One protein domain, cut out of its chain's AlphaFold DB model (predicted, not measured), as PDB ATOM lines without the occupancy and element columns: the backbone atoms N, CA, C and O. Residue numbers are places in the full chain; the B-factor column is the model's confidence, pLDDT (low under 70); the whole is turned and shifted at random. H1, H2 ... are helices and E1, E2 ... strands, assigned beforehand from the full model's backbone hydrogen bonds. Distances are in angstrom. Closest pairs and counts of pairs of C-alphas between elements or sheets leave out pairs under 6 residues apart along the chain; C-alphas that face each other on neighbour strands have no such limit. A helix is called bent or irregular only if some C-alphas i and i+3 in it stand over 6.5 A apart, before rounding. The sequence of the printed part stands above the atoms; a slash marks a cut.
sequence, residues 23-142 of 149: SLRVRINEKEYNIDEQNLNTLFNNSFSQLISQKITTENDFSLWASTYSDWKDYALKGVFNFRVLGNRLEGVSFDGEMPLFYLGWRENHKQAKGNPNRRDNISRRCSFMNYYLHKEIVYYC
ATOM      1  N   SER A  23     146.094 142.674 110.038       92.25
ATOM      2  CA  SER A  23     146.012 141.432 110.803       92.25
ATOM      3  C   SER A  23     145.841 140.253 109.858       92.25
ATOM      4  O   SER A  23     145.232 140.367 108.792       92.25
ATOM      5  N   LEU A  24     146.425 139.122 110.237       96.31
ATOM      6  CA  LEU A  24     146.189 137.857 109.568       96.31
ATOM      7  C   LEU A  24     144.828 137.331 110.009       96.31
ATOM      8  O   LEU A  24     144.605 137.105 111.199       96.31
ATOM      9  N   ARG A  25     143.947 137.103 109.037       97.12
ATOM     10  CA  ARG A  25     142.656 136.454 109.253       97.12
ATOM     11  C   ARG A  25     142.811 134.954 109.089       97.12
ATOM     12  O   ARG A  25     143.300 134.490 108.054       97.12
ATOM     13  N   VAL A  26     142.367 134.198 110.084       97.38
ATOM     14  CA  VAL A  26     142.321 132.737 110.012       97.38
ATOM     15  C   VAL A  26     140.967 132.220 110.472       97.38
ATOM     16  O   VAL A  26     140.390 132.727 111.428       97.38
ATOM     17  N   ARG A  27     140.454 131.195 109.799       97.81
ATOM     18  CA  ARG A  27     139.225 130.494 110.159       97.81
ATOM     19  C   ARG A  27     139.576 129.074 110.574       97.81
ATOM     20  O   ARG A  27     140.050 128.304 109.747       97.81
ATOM     21  N   ILE A  28     139.359 128.725 111.836       96.50
ATOM     22  CA  ILE A  28     139.682 127.410 112.403       96.50
ATOM     23  C   ILE A  28     138.389 126.739 112.834       96.50
ATOM     24  O   ILE A  28     137.711 127.258 113.717       96.50
ATOM     25  N   ASN A  29     138.046 125.602 112.218       94.56
ATOM     26  CA  ASN A  29     136.773 124.908 112.464       94.56
ATOM     27  C   ASN A  29     135.581 125.886 112.443       94.56
ATOM     28  O   ASN A  29     134.821 125.972 113.403       94.56
ATOM     29  N   GLU A  30     135.485 126.673 111.364       91.88
ATOM     30  CA  GLU A  30     134.431 127.677 111.112       91.88
ATOM     31  C   GLU A  30     134.449 128.919 112.019       91.88
ATOM     32  O   GLU A  30     133.728 129.878 111.751       91.88
ATOM     33  N   LYS A  31     135.324 128.979 113.028       96.81
ATOM     34  CA  LYS A  31     135.497 130.161 113.877       96.81
ATOM     35  C   LYS A  31     136.607 131.068 113.358       96.81
ATOM     36  O   LYS A  31     137.709 130.604 113.077       96.81
ATOM     37  N   GLU A  32     136.332 132.364 113.261       96.69
ATOM     38  CA  GLU A  32     137.305 133.360 112.802       96.69
ATOM     39  C   GLU A  32     138.161 133.921 113.940       96.69
ATOM     40  O   GLU A  32     137.690 134.162 115.053       96.69
ATOM     41  N   TYR A  33     139.432 134.146 113.626       97.38
ATOM     42  CA  TYR A  33     140.443 134.727 114.492       97.38
ATOM     43  C   TYR A  33     141.245 135.762 113.706       97.38
ATOM     44  O   TYR A  33     141.500 135.601 112.510       97.38
ATOM     45  N   ASN A  34     141.681 136.803 114.409       96.19
ATOM     46  CA  ASN A  34     142.569 137.827 113.881       96.19
ATOM     47  C   ASN A  34     143.858 137.822 114.692       96.19
ATOM     48  O   ASN A  34     143.814 137.851 115.921       96.19
ATOM     49  N   ILE A  35     144.990 137.793 114.003       96.44
ATOM     50  CA  ILE A  35     146.316 137.842 114.614       96.44
ATOM     51  C   ILE A  35     146.970 139.121 114.122       96.44
ATOM     52  O   ILE A  35     147.190 139.284 112.921       96.44
ATOM     53  N   ASP A  36     147.248 140.053 115.025       94.31
ATOM     54  CA  ASP A  36     147.993 141.251 114.655       94.31
ATOM     55  C   ASP A  36     149.419 140.905 114.200       94.31
ATOM     56  O   ASP A  36     149.968 139.832 114.466       94.31
ATOM     57  N   GLU A  37     150.034 141.839 113.486       91.31
ATOM     58  CA  GLU A  37     151.350 141.636 112.898       91.31
ATOM     59  C   GLU A  37     152.463 141.392 113.935       91.31
ATOM     60  O   GLU A  37     153.405 140.647 113.655       91.31
ATOM     61  N   GLN A  38     152.364 141.965 115.139       92.69
ATOM     62  CA  GLN A  38     153.360 141.766 116.195       92.69
ATOM     63  C   GLN A  38     153.329 140.321 116.706       92.69
ATOM     64  O   GLN A  38     154.377 139.668 116.807       92.69
ATOM     65  N   ASN A  39     152.132 139.803 116.978       95.88
ATOM     66  CA  ASN A  39     151.935 138.411 117.352       95.88
ATOM     67  C   ASN A  39     152.351 137.480 116.210       95.88
ATOM     68  O   ASN A  39     153.106 136.540 116.445       95.88
ATOM     69  N   LEU A  40     151.994 137.789 114.960       96.50
ATOM     70  CA  LEU A  40     152.401 136.985 113.806       96.50
ATOM     71  C   LEU A  40     153.931 136.885 113.658       96.50
ATOM     72  O   LEU A  40     154.456 135.795 113.427       96.50
ATOM     73  N   ASN A  41     154.661 137.987 113.863       95.81
ATOM     74  CA  ASN A  41     156.128 137.978 113.849       95.81
ATOM     75  C   ASN A  41     156.710 137.108 114.981       95.81
ATOM     76  O   ASN A  41     157.728 136.443 114.790       95.81
ATOM     77  N   THR A  42     156.052 137.069 116.142       96.88
ATOM     78  CA  THR A  42     156.440 136.186 117.254       96.88
ATOM     79  C   THR A  42     156.235 134.715 116.884       96.88
ATOM     80  O   THR A  42     157.146 133.907 117.064       96.88
ATOM     81  N   LEU A  43     155.093 134.376 116.277       98.06
ATOM     82  CA  LEU A  43     154.811 133.017 115.798       98.06
ATOM     83  C   LEU A  43     155.818 132.567 114.729       98.06
ATOM     84  O   LEU A  43     156.247 131.411 114.727       98.06
ATOM     85  N   PHE A  44     156.262 133.474 113.853       98.38
ATOM     86  CA  PHE A  44     157.339 133.182 112.905       98.38
ATOM     87  C   PHE A  44     158.660 132.841 113.612       98.38
ATOM     88  O   PHE A  44     159.285 131.838 113.269       98.38
ATOM     89  N   ASN A  45     159.066 133.607 114.628       97.44
ATOM     90  CA  ASN A  45     160.297 133.326 115.378       97.44
ATOM     91  C   ASN A  45     160.242 131.972 116.108       97.44
ATOM     92  O   ASN A  45     161.223 131.220 116.102       97.44
ATOM     93  N   ASN A  46     159.084 131.616 116.676       97.44
ATOM     94  CA  ASN A  46     158.867 130.295 117.273       97.44
ATOM     95  C   ASN A  46     158.975 129.181 116.223       97.44
ATOM     96  O   ASN A  46     159.650 128.172 116.437       97.44
ATOM     97  N   SER A  47     158.357 129.391 115.058       97.88
ATOM     98  CA  SER A  47     158.404 128.455 113.929       97.88
ATOM     99  C   SER A  47     159.835 128.253 113.426       97.88
ATOM    100  O   SER A  47     160.255 127.126 113.169       97.88
ATOM    101  N   PHE A  48     160.617 129.331 113.326       98.06
ATOM    102  CA  PHE A  48     162.023 129.273 112.934       98.06
ATOM    103  C   PHE A  48     162.883 128.523 113.957       98.06
ATOM    104  O   PHE A  48     163.693 127.675 113.584       98.06
ATOM    105  N   SER A  49     162.645 128.745 115.251       97.44
ATOM    106  CA  SER A  49     163.313 127.991 116.320       97.44
ATOM    107  C   SER A  49     163.001 126.491 116.238       97.44
ATOM    108  O   SER A  49     163.892 125.653 116.394       97.44
ATOM    109  N   GLN A  50     161.758 126.128 115.902       96.75
ATOM    110  CA  GLN A  50     161.397 124.731 115.650       96.75
ATOM    111  C   GLN A  50     162.117 124.162 114.427       96.75
ATOM    112  O   GLN A  50     162.677 123.070 114.518       96.75
ATOM    113  N   LEU A  51     162.186 124.905 113.320       98.00
ATOM    114  CA  LEU A  51     162.927 124.499 112.121       98.00
ATOM    115  C   LEU A  51     164.408 124.203 112.419       98.00
ATOM    116  O   LEU A  51     164.952 123.230 111.887       98.00
ATOM    117  N   ILE A  52     165.045 124.989 113.295       97.94
ATOM    118  CA  ILE A  52     166.412 124.729 113.773       97.94
ATOM    119  C   ILE A  52     166.465 123.435 114.590       97.94
ATOM    120  O   ILE A  52     167.297 122.570 114.314       97.94
ATOM    121  N   SER A  53     165.558 123.255 115.559       96.94
ATOM    122  CA  SER A  53     165.549 122.049 116.408       96.94
ATOM    123  C   SER A  53     165.363 120.754 115.605       96.94
ATOM    124  O   SER A  53     165.925 119.716 115.952       96.94
ATOM    125  N   GLN A  54     164.634 120.831 114.486       96.94
ATOM    126  CA  GLN A  54     164.409 119.725 113.554       96.94
ATOM    127  C   GLN A  54     165.513 119.583 112.493       96.94
ATOM    128  O   GLN A  54     165.396 118.759 111.589       96.94
ATOM    129  N   LYS A  55     166.601 120.363 112.592       97.12
ATOM    130  CA  LYS A  55     167.753 120.352 111.671       97.12
ATOM    131  C   LYS A  55     167.383 120.640 110.208       97.12
ATOM    132  O   LYS A  55     168.048 120.161 109.290       97.12
ATOM    133  N   ILE A  56     166.326 121.421 109.975       97.25
ATOM    134  CA  ILE A  56     165.898 121.842 108.629       97.25
ATOM    135  C   ILE A  56     166.680 123.080 108.170       97.25
ATOM    136  O   ILE A  56     166.974 123.238 106.983       97.25
ATOM    137  N   THR A  57     167.027 123.952 109.114       97.88
ATOM    138  CA  THR A  57     167.758 125.202 108.887       97.88
ATOM    139  C   THR A  57     168.730 125.471 110.031       97.88
ATOM    140  O   THR A  57     168.709 124.772 111.045       97.88
ATOM    141  N   THR A  58     169.572 126.488 109.875       97.88
ATOM    142  CA  THR A  58     170.440 127.004 110.939       97.88
ATOM    143  C   THR A  58     170.161 128.480 111.207       97.88
ATOM    144  O   THR A  58     169.492 129.141 110.411       97.88
ATOM    145  N   GLU A  59     170.701 129.018 112.303       96.00
ATOM    146  CA  GLU A  59     170.637 130.455 112.609       96.00
ATOM    147  C   GLU A  59     171.240 131.319 111.489       96.00
ATOM    148  O   GLU A  59     170.716 132.389 111.186       96.00
ATOM    149  N   ASN A  60     172.279 130.823 110.804       97.31
ATOM    150  CA  ASN A  60     172.938 131.529 109.699       97.31
ATOM    151  C   ASN A  60     172.005 131.780 108.506       97.31
ATOM    152  O   ASN A  60     172.234 132.695 107.717       97.31
ATOM    153  N   ASP A  61     170.945 130.986 108.374       97.12
ATOM    154  CA  ASP A  61     169.971 131.122 107.297       97.12
ATOM    155  C   ASP A  61     168.848 132.115 107.652       97.12
ATOM    156  O   ASP A  61     167.990 132.386 106.813       97.12
ATOM    157  N   PHE A  62     168.817 132.686 108.865       97.56
ATOM    158  CA  PHE A  62     167.686 133.494 109.344       97.56
ATOM    159  C   PHE A  62     167.289 134.616 108.382       97.56
ATOM    160  O   PHE A  62     166.112 134.740 108.050       97.56
ATOM    161  N   SER A  63     168.247 135.392 107.865       97.19
ATOM    162  CA  SER A  63     167.952 136.489 106.932       97.19
ATOM    163  C   SER A  63     167.220 136.011 105.674       97.19
ATOM    164  O   SER A  63     166.345 136.706 105.156       97.19
ATOM    165  N   LEU A  64     167.541 134.805 105.200       97.62
ATOM    166  CA  LEU A  64     166.906 134.204 104.036       97.62
ATOM    167  C   LEU A  64     165.450 133.800 104.328       97.62
ATOM    168  O   LEU A  64     164.563 134.033 103.504       97.62
ATOM    169  N   TRP A  65     165.197 133.221 105.502       98.25
ATOM    170  CA  TRP A  65     163.852 132.846 105.942       98.25
ATOM    171  C   TRP A  65     162.995 134.065 106.285       98.25
ATOM    172  O   TRP A  65     161.837 134.116 105.879       98.25
ATOM    173  N   ALA A  66     163.564 135.071 106.950       97.75
ATOM    174  CA  ALA A  66     162.885 136.317 107.296       97.75
ATOM    175  C   ALA A  66     162.450 137.100 106.047       97.75
ATOM    176  O   ALA A  66     161.326 137.593 105.996       97.75
ATOM    177  N   SER A  67     163.294 137.150 105.009       97.00
ATOM    178  CA  SER A  67     162.920 137.746 103.717       97.00
ATOM    179  C   SER A  67     161.738 137.011 103.079       97.00
ATOM    180  O   SER A  67     160.778 137.649 102.660       97.00
ATOM    181  N   THR A  68     161.753 135.675 103.064       97.75
ATOM    182  CA  THR A  68     160.631 134.880 102.533       97.75
ATOM    183  C   THR A  68     159.351 135.040 103.335       97.75
ATOM    184  O   THR A  68     158.275 135.125 102.748       97.75
ATOM    185  N   TYR A  69     159.455 135.087 104.660       98.25
ATOM    186  CA  TYR A  69     158.323 135.345 105.535       98.25
ATOM    187  C   TYR A  69     157.730 136.734 105.296       98.25
ATOM    188  O   TYR A  69     156.510 136.862 105.248       98.25
ATOM    189  N   SER A  70     158.565 137.760 105.100       96.62
ATOM    190  CA  SER A  70     158.093 139.118 104.809       96.62
ATOM    191  C   SER A  70     157.236 139.153 103.546       96.62
ATOM    192  O   SER A  70     156.114 139.656 103.590       96.62
ATOM    193  N   ASP A  71     157.720 138.553 102.456       95.75
ATOM    194  CA  ASP A  71     156.955 138.490 101.209       95.75
ATOM    195  C   ASP A  71     155.665 137.679 101.383       95.75
ATOM    196  O   ASP A  71     154.588 138.120 100.990       95.75
ATOM    197  N   TRP A  72     155.757 136.499 102.010       97.25
ATOM    198  CA  TRP A  72     154.600 135.647 102.296       97.25
ATOM    199  C   TRP A  72     153.531 136.400 103.095       97.25
ATOM    200  O   TRP A  72     152.348 136.352 102.750       97.25
ATOM    201  N   LYS A  73     153.951 137.140 104.128       96.38
ATOM    202  CA  LYS A  73     153.080 137.917 105.010       96.38
ATOM    203  C   LYS A  73     152.312 138.977 104.225       96.38
ATOM    204  O   LYS A  73     151.120 139.159 104.466       96.38
ATOM    205  N   ASP A  74     152.940 139.640 103.259       93.56
ATOM    206  CA  ASP A  74     152.271 140.675 102.468       93.56
ATOM    207  C   ASP A  74     151.096 140.156 101.632       93.56
ATOM    208  O   ASP A  74     150.112 140.883 101.459       93.56
ATOM    209  N   TYR A  75     151.163 138.906 101.167       94.62
ATOM    210  CA  TYR A  75     150.026 138.217 100.551       94.62
ATOM    211  C   TYR A  75     149.045 137.697 101.608       94.62
ATOM    212  O   TYR A  75     147.840 137.913 101.489       94.62
ATOM    213  N   ALA A  76     149.548 137.063 102.669       95.31
ATOM    214  CA  ALA A  76     148.731 136.448 103.714       95.31
ATOM    215  C   ALA A  76     147.774 137.448 104.385       95.31
ATOM    216  O   ALA A  76     146.600 137.146 104.589       95.31
ATOM    217  N   LEU A  77     148.245 138.673 104.646       94.06
ATOM    218  CA  LEU A  77     147.461 139.757 105.250       94.06
ATOM    219  C   LEU A  77     146.314 140.274 104.357       94.06
ATOM    220  O   LEU A  77     145.513 141.087 104.812       94.06
ATOM    221  N   LYS A  78     146.233 139.850 103.088       93.19
ATOM    222  CA  LYS A  78     145.167 140.240 102.146       93.19
ATOM    223  C   LYS A  78     144.068 139.184 102.007       93.19
ATOM    224  O   LYS A  78     143.014 139.487 101.457       93.19
ATOM    225  N   GLY A  79     144.285 137.972 102.511       94.06
ATOM    226  CA  GLY A  79     143.335 136.864 102.398       94.06
ATOM    227  C   GLY A  79     142.862 136.337 103.746       94.06
ATOM    228  O   GLY A  79     142.884 137.055 104.752       94.06
ATOM    229  N   VAL A  80     142.398 135.090 103.734       96.25
ATOM    230  CA  VAL A  80     141.996 134.320 104.914       96.25
ATOM    231  C   VAL A  80     142.540 132.901 104.784       96.25
ATOM    232  O   VAL A  80     142.245 132.212 103.808       96.25
ATOM    233  N   PHE A  81     143.302 132.427 105.770       97.12
ATOM    234  CA  PHE A  81     143.615 130.997 105.848       97.12
ATOM    235  C   PHE A  81     142.472 130.239 106.511       97.12
ATOM    236  O   PHE A  81     141.987 130.640 107.563       97.12
ATOM    237  N   ASN A  82     142.072 129.113 105.933       97.12
ATOM    238  CA  ASN A  82     141.099 128.206 106.521       97.12
ATOM    239  C   ASN A  82     141.821 126.943 106.986       97.12
ATOM    240  O   ASN A  82     142.542 126.309 106.215       97.12
ATOM    241  N   PHE A  83     141.607 126.579 108.244       94.50
ATOM    242  CA  PHE A  83     142.169 125.415 108.907       94.50
ATOM    243  C   PHE A  83     141.035 124.528 109.413       94.50
ATOM    244  O   PHE A  83     140.128 124.985 110.114       94.50
ATOM    245  N   ARG A  84     141.112 123.232 109.115       94.50
ATOM    246  CA  ARG A  84     140.304 122.221 109.793       94.50
ATOM    247  C   ARG A  84     141.202 121.480 110.771       94.50
ATOM    248  O   ARG A  84     142.254 120.982 110.387       94.50
ATOM    249  N   VAL A  85     140.806 121.414 112.033       92.81
ATOM    250  CA  VAL A  85     141.547 120.690 113.070       92.81
ATOM    251  C   VAL A  85     140.689 119.530 113.550       92.81
ATOM    252  O   VAL A  85     139.630 119.749 114.140       92.81
ATOM    253  N   LEU A  86     141.144 118.302 113.286       89.56
ATOM    254  CA  LEU A  86     140.517 117.063 113.752       89.56
ATOM    255  C   LEU A  86     141.464 116.362 114.731       89.56
ATOM    256  O   LEU A  86     142.539 115.890 114.356       89.56
ATOM    257  N   GLY A  87     141.082 116.319 116.009       88.88
ATOM    258  CA  GLY A  87     141.970 115.854 117.075       88.88
ATOM    259  C   GLY A  87     143.220 116.735 117.171       88.88
ATOM    260  O   GLY A  87     143.112 117.935 117.399       88.88
ATOM    261  N   ASN A  88     144.400 116.142 116.973       89.69
ATOM    262  CA  ASN A  88     145.696 116.833 116.962       89.69
ATOM    263  C   ASN A  88     146.300 116.971 115.551       89.69
ATOM    264  O   ASN A  88     147.521 117.077 115.406       89.69
ATOM    265  N   ARG A  89     145.467 116.930 114.504       90.25
ATOM    266  CA  ARG A  89     145.902 117.013 113.104       90.25
ATOM    267  C   ARG A  89     145.293 118.211 112.396       90.25
ATOM    268  O   ARG A  89     144.128 118.545 112.608       90.25
ATOM    269  N   LEU A  90     146.101 118.816 111.532       90.31
ATOM    270  CA  LEU A  90     145.679 119.860 110.613       90.31
ATOM    271  C   LEU A  90     145.254 119.225 109.288       90.31
ATOM    272  O   LEU A  90     146.022 118.497 108.664       90.31
ATOM    273  N   GLU A  91     144.044 119.534 108.854       88.38
ATOM    274  CA  GLU A  91     143.448 119.075 107.608       88.38
ATOM    275  C   GLU A  91     142.902 120.258 106.806       88.38
ATOM    276  O   GLU A  91     142.636 121.334 107.343       88.38
ATOM    277  N   GLY A  92     142.723 120.050 105.500       83.81
ATOM    278  CA  GLY A  92     141.968 120.977 104.653       83.81
ATOM    279  C   GLY A  92     142.492 122.415 104.643       83.81
ATOM    280  O   GLY A  92     141.693 123.340 104.507       83.81
ATOM    281  N   VAL A  93     143.808 122.613 104.802       91.88
ATOM    282  CA  VAL A  93     144.407 123.951 104.754       91.88
ATOM    283  C   VAL A  93     144.148 124.566 103.387       91.88
ATOM    284  O   VAL A  93     144.574 124.026 102.366       91.88
ATOM    285  N   SER A  94     143.477 125.709 103.374       94.12
ATOM    286  CA  SER A  94     143.230 126.485 102.160       94.12
ATOM    287  C   SER A  94     143.414 127.972 102.425       94.12
ATOM    288  O   SER A  94     143.419 128.418 103.572       94.12
ATOM    289  N   PHE A  95     143.605 128.737 101.358       95.75
ATOM    290  CA  PHE A  95     143.751 130.183 101.413       95.75
ATOM    291  C   PHE A  95     142.711 130.810 100.494       95.75
ATOM    292  O   PHE A  95     142.642 130.464  99.316       95.75
ATOM    293  N   ASP A  96     141.900 131.697 101.054       95.56
ATOM    294  CA  ASP A  96     140.903 132.478 100.337       95.56
ATOM    295  C   ASP A  96     141.478 133.878 100.082       95.56
ATOM    296  O   ASP A  96     141.581 134.706 100.994       95.56
ATOM    297  N   GLY A  97     141.973 134.093  98.863       93.88
ATOM    298  CA  GLY A  97     142.667 135.308  98.441       93.88
ATOM    299  C   GLY A  97     143.688 135.054  97.331       93.88
ATOM    300  O   GLY A  97     143.876 133.929  96.868       93.88
ATOM    301  N   GLU A  98     144.387 136.110  96.919       93.94
ATOM    302  CA  GLU A  98     145.431 136.031  95.893       93.94
ATOM    303  C   GLU A  98     146.809 135.807  96.531       93.94
ATOM    304  O   GLU A  98     147.366 136.694  97.178       93.94
ATOM    305  N   MET A  99     147.377 134.612  96.344       94.50
ATOM    306  CA  MET A  99     148.748 134.290  96.746       94.50
ATOM    307  C   MET A  99     149.417 133.401  95.685       94.50
ATOM    308  O   MET A  99     148.847 132.375  95.304       94.50
ATOM    309  N   PRO A 100     150.636 133.737  95.224       94.06
ATOM    310  CA  PRO A 100     151.392 132.869  94.328       94.06
ATOM    311  C   PRO A 100     151.611 131.463  94.907       94.06
ATOM    312  O   PRO A 100     151.940 131.306  96.086       94.06
ATOM    313  N   LEU A 101     151.510 130.433  94.058       91.69
ATOM    314  CA  LEU A 101     151.600 129.019  94.463       91.69
ATOM    315  C   LEU A 101     152.862 128.685  95.267       91.69
ATOM    316  O   LEU A 101     152.815 127.879  96.197       91.69
ATOM    317  N   PHE A 102     153.990 129.319  94.951       93.56
ATOM    318  CA  PHE A 102     155.239 129.083  95.666       93.56
ATOM    319  C   PHE A 102     155.219 129.604  97.107       93.56
ATOM    320  O   PHE A 102     155.806 128.951  97.964       93.56
ATOM    321  N   TYR A 103     154.488 130.680  97.419       95.31
ATOM    322  CA  TYR A 103     154.284 131.114  98.809       95.31
ATOM    323  C   TYR A 103     153.326 130.186  99.572       95.31
ATOM    324  O   TYR A 103     153.447 130.028 100.786       95.31
ATOM    325  N   LEU A 104     152.458 129.460  98.865       92.44
ATOM    326  CA  LEU A 104     151.676 128.355  99.433       92.44
ATOM    327  C   LEU A 104     152.494 127.056  99.596       92.44
ATOM    328  O   LEU A 104     152.005 126.091 100.181       92.44
ATOM    329  N   GLY A 105     153.749 127.023  99.137       92.25
ATOM    330  CA  GLY A 105     154.636 125.858  99.226       92.25
ATOM    331  C   GLY A 105     154.514 124.862  98.064       92.25
ATOM    332  O   GLY A 105     155.070 123.759  98.123       92.25
ATOM    333  N   TRP A 106     153.799 125.243  97.004       90.12
ATOM    334  CA  TRP A 106     153.592 124.437  95.802       90.12
ATOM    335  C   TRP A 106     154.512 124.879  94.669       90.12
ATOM    336  O   TRP A 106     154.930 126.035  94.582       90.12
ATOM    337  N   ARG A 107     154.856 123.952  93.779       84.81
ATOM    338  CA  ARG A 107     155.440 124.301  92.478       84.81
ATOM    339  C   ARG A 107     154.339 124.769  91.525       84.81
ATOM    340  O   ARG A 107     153.170 124.480  91.754       84.81
ATOM    341  N   GLU A 108     154.719 125.414  90.423       81.12
ATOM    342  CA  GLU A 108     153.780 125.850  89.371       81.12
ATOM    343  C   GLU A 108     152.925 124.701  88.819       81.12
ATOM    344  O   GLU A 108     151.760 124.879  88.503       81.12
ATOM    345  N   ASN A 109     153.476 123.486  88.773       84.00
ATOM    346  CA  ASN A 109     152.756 122.286  88.347       84.00
ATOM    347  C   ASN A 109     151.943 121.609  89.467       84.00
ATOM    348  O   ASN A 109     151.666 120.413  89.371       84.00
ATOM    349  N   HIS A 110     151.636 122.326  90.551       80.25
ATOM    350  CA  HIS A 110     150.899 121.845  91.727       80.25
ATOM    351  C   HIS A 110     151.527 120.642  92.455       80.25
ATOM    352  O   HIS A 110     150.897 120.023  93.310       80.25
ATOM    353  N   LYS A 111     152.790 120.301  92.169       82.31
ATOM    354  CA  LYS A 111     153.516 119.265  92.916       82.31
ATOM    355  C   LYS A 111     154.170 119.856  94.159       82.31
ATOM    356  O   LYS A 111     154.600 121.011  94.170       82.31
ATOM    357  N   GLN A 112     154.328 119.019  95.181       77.06
ATOM    358  CA  GLN A 112     155.083 119.380  96.376       77.06
ATOM    359  C   GLN A 112     156.536 119.719  96.013       77.06
ATOM    360  O   GLN A 112     157.201 118.997  95.258       77.06
ATOM    361  N   ALA A 113     157.047 120.815  96.569       81.44
ATOM    362  CA  ALA A 113     158.429 121.210  96.362       81.44
ATOM    363  C   ALA A 113     159.411 120.192  96.964       81.44
ATOM    364  O   ALA A 113     159.223 119.708  98.079       81.44
ATOM    365  N   LYS A 114     160.494 119.900  96.234       87.50
ATOM    366  CA  LYS A 114     161.625 119.057  96.665       87.50
ATOM    367  C   LYS A 114     162.931 119.864  96.678       87.50
ATOM    368  O   LYS A 114     163.019 120.888  96.000       87.50
ATOM    369  N   GLY A 115     163.943 119.372  97.396       91.12
ATOM    370  CA  GLY A 115     165.284 119.968  97.476       91.12
ATOM    371  C   GLY A 115     165.572 120.655  98.814       91.12
ATOM    372  O   GLY A 115     164.820 120.497  99.774       91.12
ATOM    373  N   ASN A 116     166.674 121.409  98.868       94.69
ATOM    374  CA  ASN A 116     167.116 122.126 100.068       94.69
ATOM    375  C   ASN A 116     166.362 123.473 100.206       94.69
ATOM    376  O   ASN A 116     166.455 124.275  99.272       94.69
ATOM    377  N   PRO A 117     165.631 123.734 101.314       96.88
ATOM    378  CA  PRO A 117     164.926 125.005 101.545       96.88
ATOM    379  C   PRO A 117     165.855 126.217 101.746       96.88
ATOM    380  O   PRO A 117     165.433 127.350 101.509       96.88
ATOM    381  N   ASN A 118     167.119 125.994 102.118       97.56
ATOM    382  CA  ASN A 118     168.104 127.048 102.401       97.56
ATOM    383  C   ASN A 118     168.831 127.529 101.133       97.56
ATOM    384  O   ASN A 118     169.671 128.421 101.180       97.56
ATOM    385  N   ARG A 119     168.502 126.972  99.958       96.12
ATOM    386  CA  ARG A 119     168.926 127.560  98.683       96.12
ATOM    387  C   ARG A 119     168.047 128.754  98.346       96.12
ATOM    388  O   ARG A 119     166.823 128.649  98.432       96.12
ATOM    389  N   ARG A 120     168.667 129.872  97.950       92.88
ATOM    390  CA  ARG A 120     167.992 131.162  97.729       92.88
ATOM    391  C   ARG A 120     166.812 131.065  96.763       92.88
ATOM    392  O   ARG A 120     165.757 131.617  97.059       92.88
ATOM    393  N   ASP A 121     166.988 130.323  95.680       92.94
ATOM    394  CA  ASP A 121     166.027 130.083  94.601       92.94
ATOM    395  C   ASP A 121     164.898 129.103  94.970       92.94
ATOM    396  O   ASP A 121     163.864 129.070  94.307       92.94
ATOM    397  N   ASN A 122     165.032 128.329  96.051       94.56
ATOM    398  CA  ASN A 122     164.045 127.317  96.431       94.56
ATOM    399  C   ASN A 122     162.967 127.849  97.389       94.56
ATOM    400  O   ASN A 122     162.705 127.269  98.448       94.56
ATOM    401  N   ILE A 123     162.331 128.960  97.005       95.50
ATOM    402  CA  ILE A 123     161.299 129.642  97.806       95.50
ATOM    403  C   ILE A 123     160.150 128.684  98.129       95.50
ATOM    404  O   ILE A 123     159.758 128.559  99.283       95.50
ATOM    405  N   SER A 124     159.677 127.925  97.138       95.50
ATOM    406  CA  SER A 124     158.557 126.994  97.310       95.50
ATOM    407  C   SER A 124     158.817 125.932  98.389       95.50
ATOM    408  O   SER A 124     157.961 125.670  99.234       95.50
ATOM    409  N   ARG A 125     160.028 125.353  98.458       96.12
ATOM    410  CA  ARG A 125     160.358 124.398  99.532       96.12
ATOM    411  C   ARG A 125     160.456 125.078 100.892       96.12
ATOM    412  O   ARG A 125     160.010 124.497 101.880       96.12
ATOM    413  N   ARG A 126     161.030 126.281 100.939       96.94
ATOM    414  CA  ARG A 126     161.123 127.081 102.165       96.94
ATOM    415  C   ARG A 126     159.735 127.402 102.709       96.94
ATOM    416  O   ARG A 126     159.464 127.112 103.868       96.94
ATOM    417  N   CYS A 127     158.832 127.871 101.852       96.94
ATOM    418  CA  CYS A 127     157.438 128.136 102.192       96.94
ATOM    419  C   CYS A 127     156.675 126.872 102.589       96.94
ATOM    420  O   CYS A 127     155.895 126.926 103.525       96.94
ATOM    421  N   SER A 128     156.926 125.718 101.963       95.88
ATOM    422  CA  SER A 128     156.297 124.457 102.383       95.88
ATOM    423  C   SER A 128     156.617 124.112 103.842       95.88
ATOM    424  O   SER A 128     155.710 123.761 104.595       95.88
ATOM    425  N   PHE A 129     157.879 124.244 104.256       97.00
ATOM    426  CA  PHE A 129     158.270 124.043 105.651       97.00
ATOM    427  C   PHE A 129     157.759 125.166 106.558       97.00
ATOM    428  O   PHE A 129     157.180 124.883 107.601       97.00
ATOM    429  N   MET A 130     157.924 126.426 106.153       96.94
ATOM    430  CA  MET A 130     157.458 127.587 106.916       96.94
ATOM    431  C   MET A 130     155.958 127.502 107.204       96.94
ATOM    432  O   MET A 130     155.574 127.615 108.358       96.94
ATOM    433  N   ASN A 131     155.132 127.224 106.192       96.06
ATOM    434  CA  ASN A 131     153.685 127.070 106.338       96.06
ATOM    435  C   ASN A 131     153.351 125.932 107.305       96.06
ATOM    436  O   ASN A 131     152.490 126.097 108.157       96.06
ATOM    437  N   TYR A 132     154.055 124.798 107.233       95.12
ATOM    438  CA  TYR A 132     153.824 123.689 108.159       95.12
ATOM    439  C   TYR A 132     154.030 124.105 109.629       95.12
ATOM    440  O   TYR A 132     153.118 123.935 110.433       95.12
ATOM    441  N   TYR A 133     155.180 124.691 109.985       97.00
ATOM    442  CA  TYR A 133     155.447 125.077 111.382       97.00
ATOM    443  C   TYR A 133     154.639 126.305 111.816       97.00
ATOM    444  O   TYR A 133     154.092 126.318 112.915       97.00
ATOM    445  N   LEU A 134     154.482 127.295 110.938       97.75
ATOM    446  CA  LEU A 134     153.728 128.508 111.244       97.75
ATOM    447  C   LEU A 134     152.240 128.227 111.441       97.75
ATOM    448  O   LEU A 134     151.640 128.775 112.360       97.75
ATOM    449  N   HIS A 135     151.635 127.340 110.648       97.06
ATOM    450  CA  HIS A 135     150.241 126.955 110.871       97.06
ATOM    451  C   HIS A 135     150.056 126.226 112.205       97.06
ATOM    452  O   HIS A 135     149.024 126.407 112.846       97.06
ATOM    453  N   LYS A 136     151.049 125.450 112.663       95.75
ATOM    454  CA  LYS A 136     151.011 124.843 114.001       95.75
ATOM    455  C   LYS A 136     151.028 125.895 115.101       95.75
ATOM    456  O   LYS A 136     150.178 125.841 115.986       95.75
ATOM    457  N   GLU A 137     151.926 126.870 114.999       97.00
ATOM    458  CA  GLU A 137     151.995 127.989 115.941       97.00
ATOM    459  C   GLU A 137     150.707 128.819 115.939       97.00
ATOM    460  O   GLU A 137     150.205 129.179 117.000       97.00
ATOM    461  N   ILE A 138     150.121 129.069 114.766       97.81
ATOM    462  CA  ILE A 138     148.847 129.786 114.642       97.81
ATOM    463  C   ILE A 138     147.698 129.002 115.284       97.81
ATOM    464  O   ILE A 138     146.929 129.568 116.060       97.81
ATOM    465  N   VAL A 139     147.565 127.707 114.983       96.94
ATOM    466  CA  VAL A 139     146.508 126.871 115.571       96.94
ATOM    467  C   VAL A 139     146.644 126.843 117.087       96.94
ATOM    468  O   VAL A 139     145.651 127.059 117.784       96.94
ATOM    469  N   TYR A 140     147.858 126.644 117.600       96.44
ATOM    470  CA  TYR A 140     148.116 126.672 119.033       96.44
ATOM    471  C   TYR A 140     147.765 128.034 119.642       96.44
ATOM    472  O   TYR A 140     146.996 128.086 120.595       96.44
ATOM    473  N   TYR A 141     148.224 129.138 119.053       97.06
ATOM    474  CA  TYR A 141     147.922 130.490 119.528       97.06
ATOM    475  C   TYR A 141     146.412 130.782 119.590       97.06
ATOM    476  O   TYR A 141     145.923 131.346 120.566       97.06
ATOM    477  N   CYS A 142     145.650 130.373 118.572       96.44
ATOM    478  CA  CYS A 142     144.213 130.648 118.496       96.44
ATOM    479  C   CYS A 142     143.347 129.694 119.336       96.44
ATOM    480  O   CYS A 142     142.230 130.055 119.716       96.44
TER     481      CYS A 142
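What this domain is: This is residues 23 to 142 of the 149 residues of an uncharacterized protein of Mucilaginibacter sp. SG538B (UniProt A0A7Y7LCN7). A twisted sheet of four strands curls round residues 131 to 142 of the long helix H3, which runs through the middle of the domain. H1 and H2 pack on H3, each steeply crossed with it, and a long link, residues 97 to 122, loops out toward the end of H3 that is away from the sheet. The printed part has 120 residues, with three named helices and four named strands in the order E1 E2 H1 H2 E3 E4 H3; the class is mixed, helices and strands. The sheet is mixed, in the order E2 E1 E3 E4. The whole is compact, with a radius of gyration of the C-alphas of 13.6 A, and rounded, spanning 37 by 31 by 28 A.

How they stand to each other: Begin at E1, residues 23 to 28, and E2, residues 31 to 36, an antiparallel hairpin; N 26 and O 33 are 2.9 A apart, within hydrogen-bond range. On the other side of E1, E3, residues 80 to 86, is parallel to it at 32 degrees; look at N 27 and O 81, 2.8 A apart. E3 forms an antiparallel hairpin with the edge strand E4, residues 89 to 96, where N 82 and O 94 are 2.8 A apart. H1, residues 37 to 53, only grazes the sheet, with its residues 37 to 43. H2, residues 59 to 76, and H3, residues 123 to 142, are on the same face of the sheet, two layers, helices on one face of a sheet. H2 stands up from it at 73 degrees. H1 and H3 touch at a steep tilt of 65 degrees, opposite ways; their closest C-alphas, of Ser 47 and Tyr 133, are 5.2 A apart. H2 touches H3 with its residues 65 to 69 alone, about perpendicular at 74 degrees, the closest C-alphas being those of Thr 68 and Ile 123, 7.1 A. H1 and H2, a helical hairpin, only just touch, with 3 pairs of C-alphas within 8 A; the closest are those of Ile 52 and Glu 59, 7.2 A. Every O i to N i+4 pair is within hydrogen-bond range in H1 and H3, and 11 of 14 in H2.

Where its parts are: Find C-alpha 23 at (146.012, 141.432, 110.803), where E1 begins its 15.5 A; E2 then covers 16.7 A. H1 and H2 each measure 24.4 A. H2 is irregular, C-alphas 60 and 63 being 7.6 A apart, and has a kink of 33 degrees near residue 66. E3 spans 19.4 A and E4 20.7 A. H3 starts at C-alpha 123, (161.299, 129.642, 97.806), has a kink of 29 degrees near residue 130, and ends after 26.9 A at C-alpha 142, (144.213, 130.648, 118.496).

The domain as a whole: The two C-alphas farthest apart, those of Glu 30 and Asn 60, are 38.7 A apart. The printed part has no cut. The link from E4 to H3 is long, with 26 residues; the other links are tight. The mean pLDDT of the printed part is 94.5, and no printed residue is under 70.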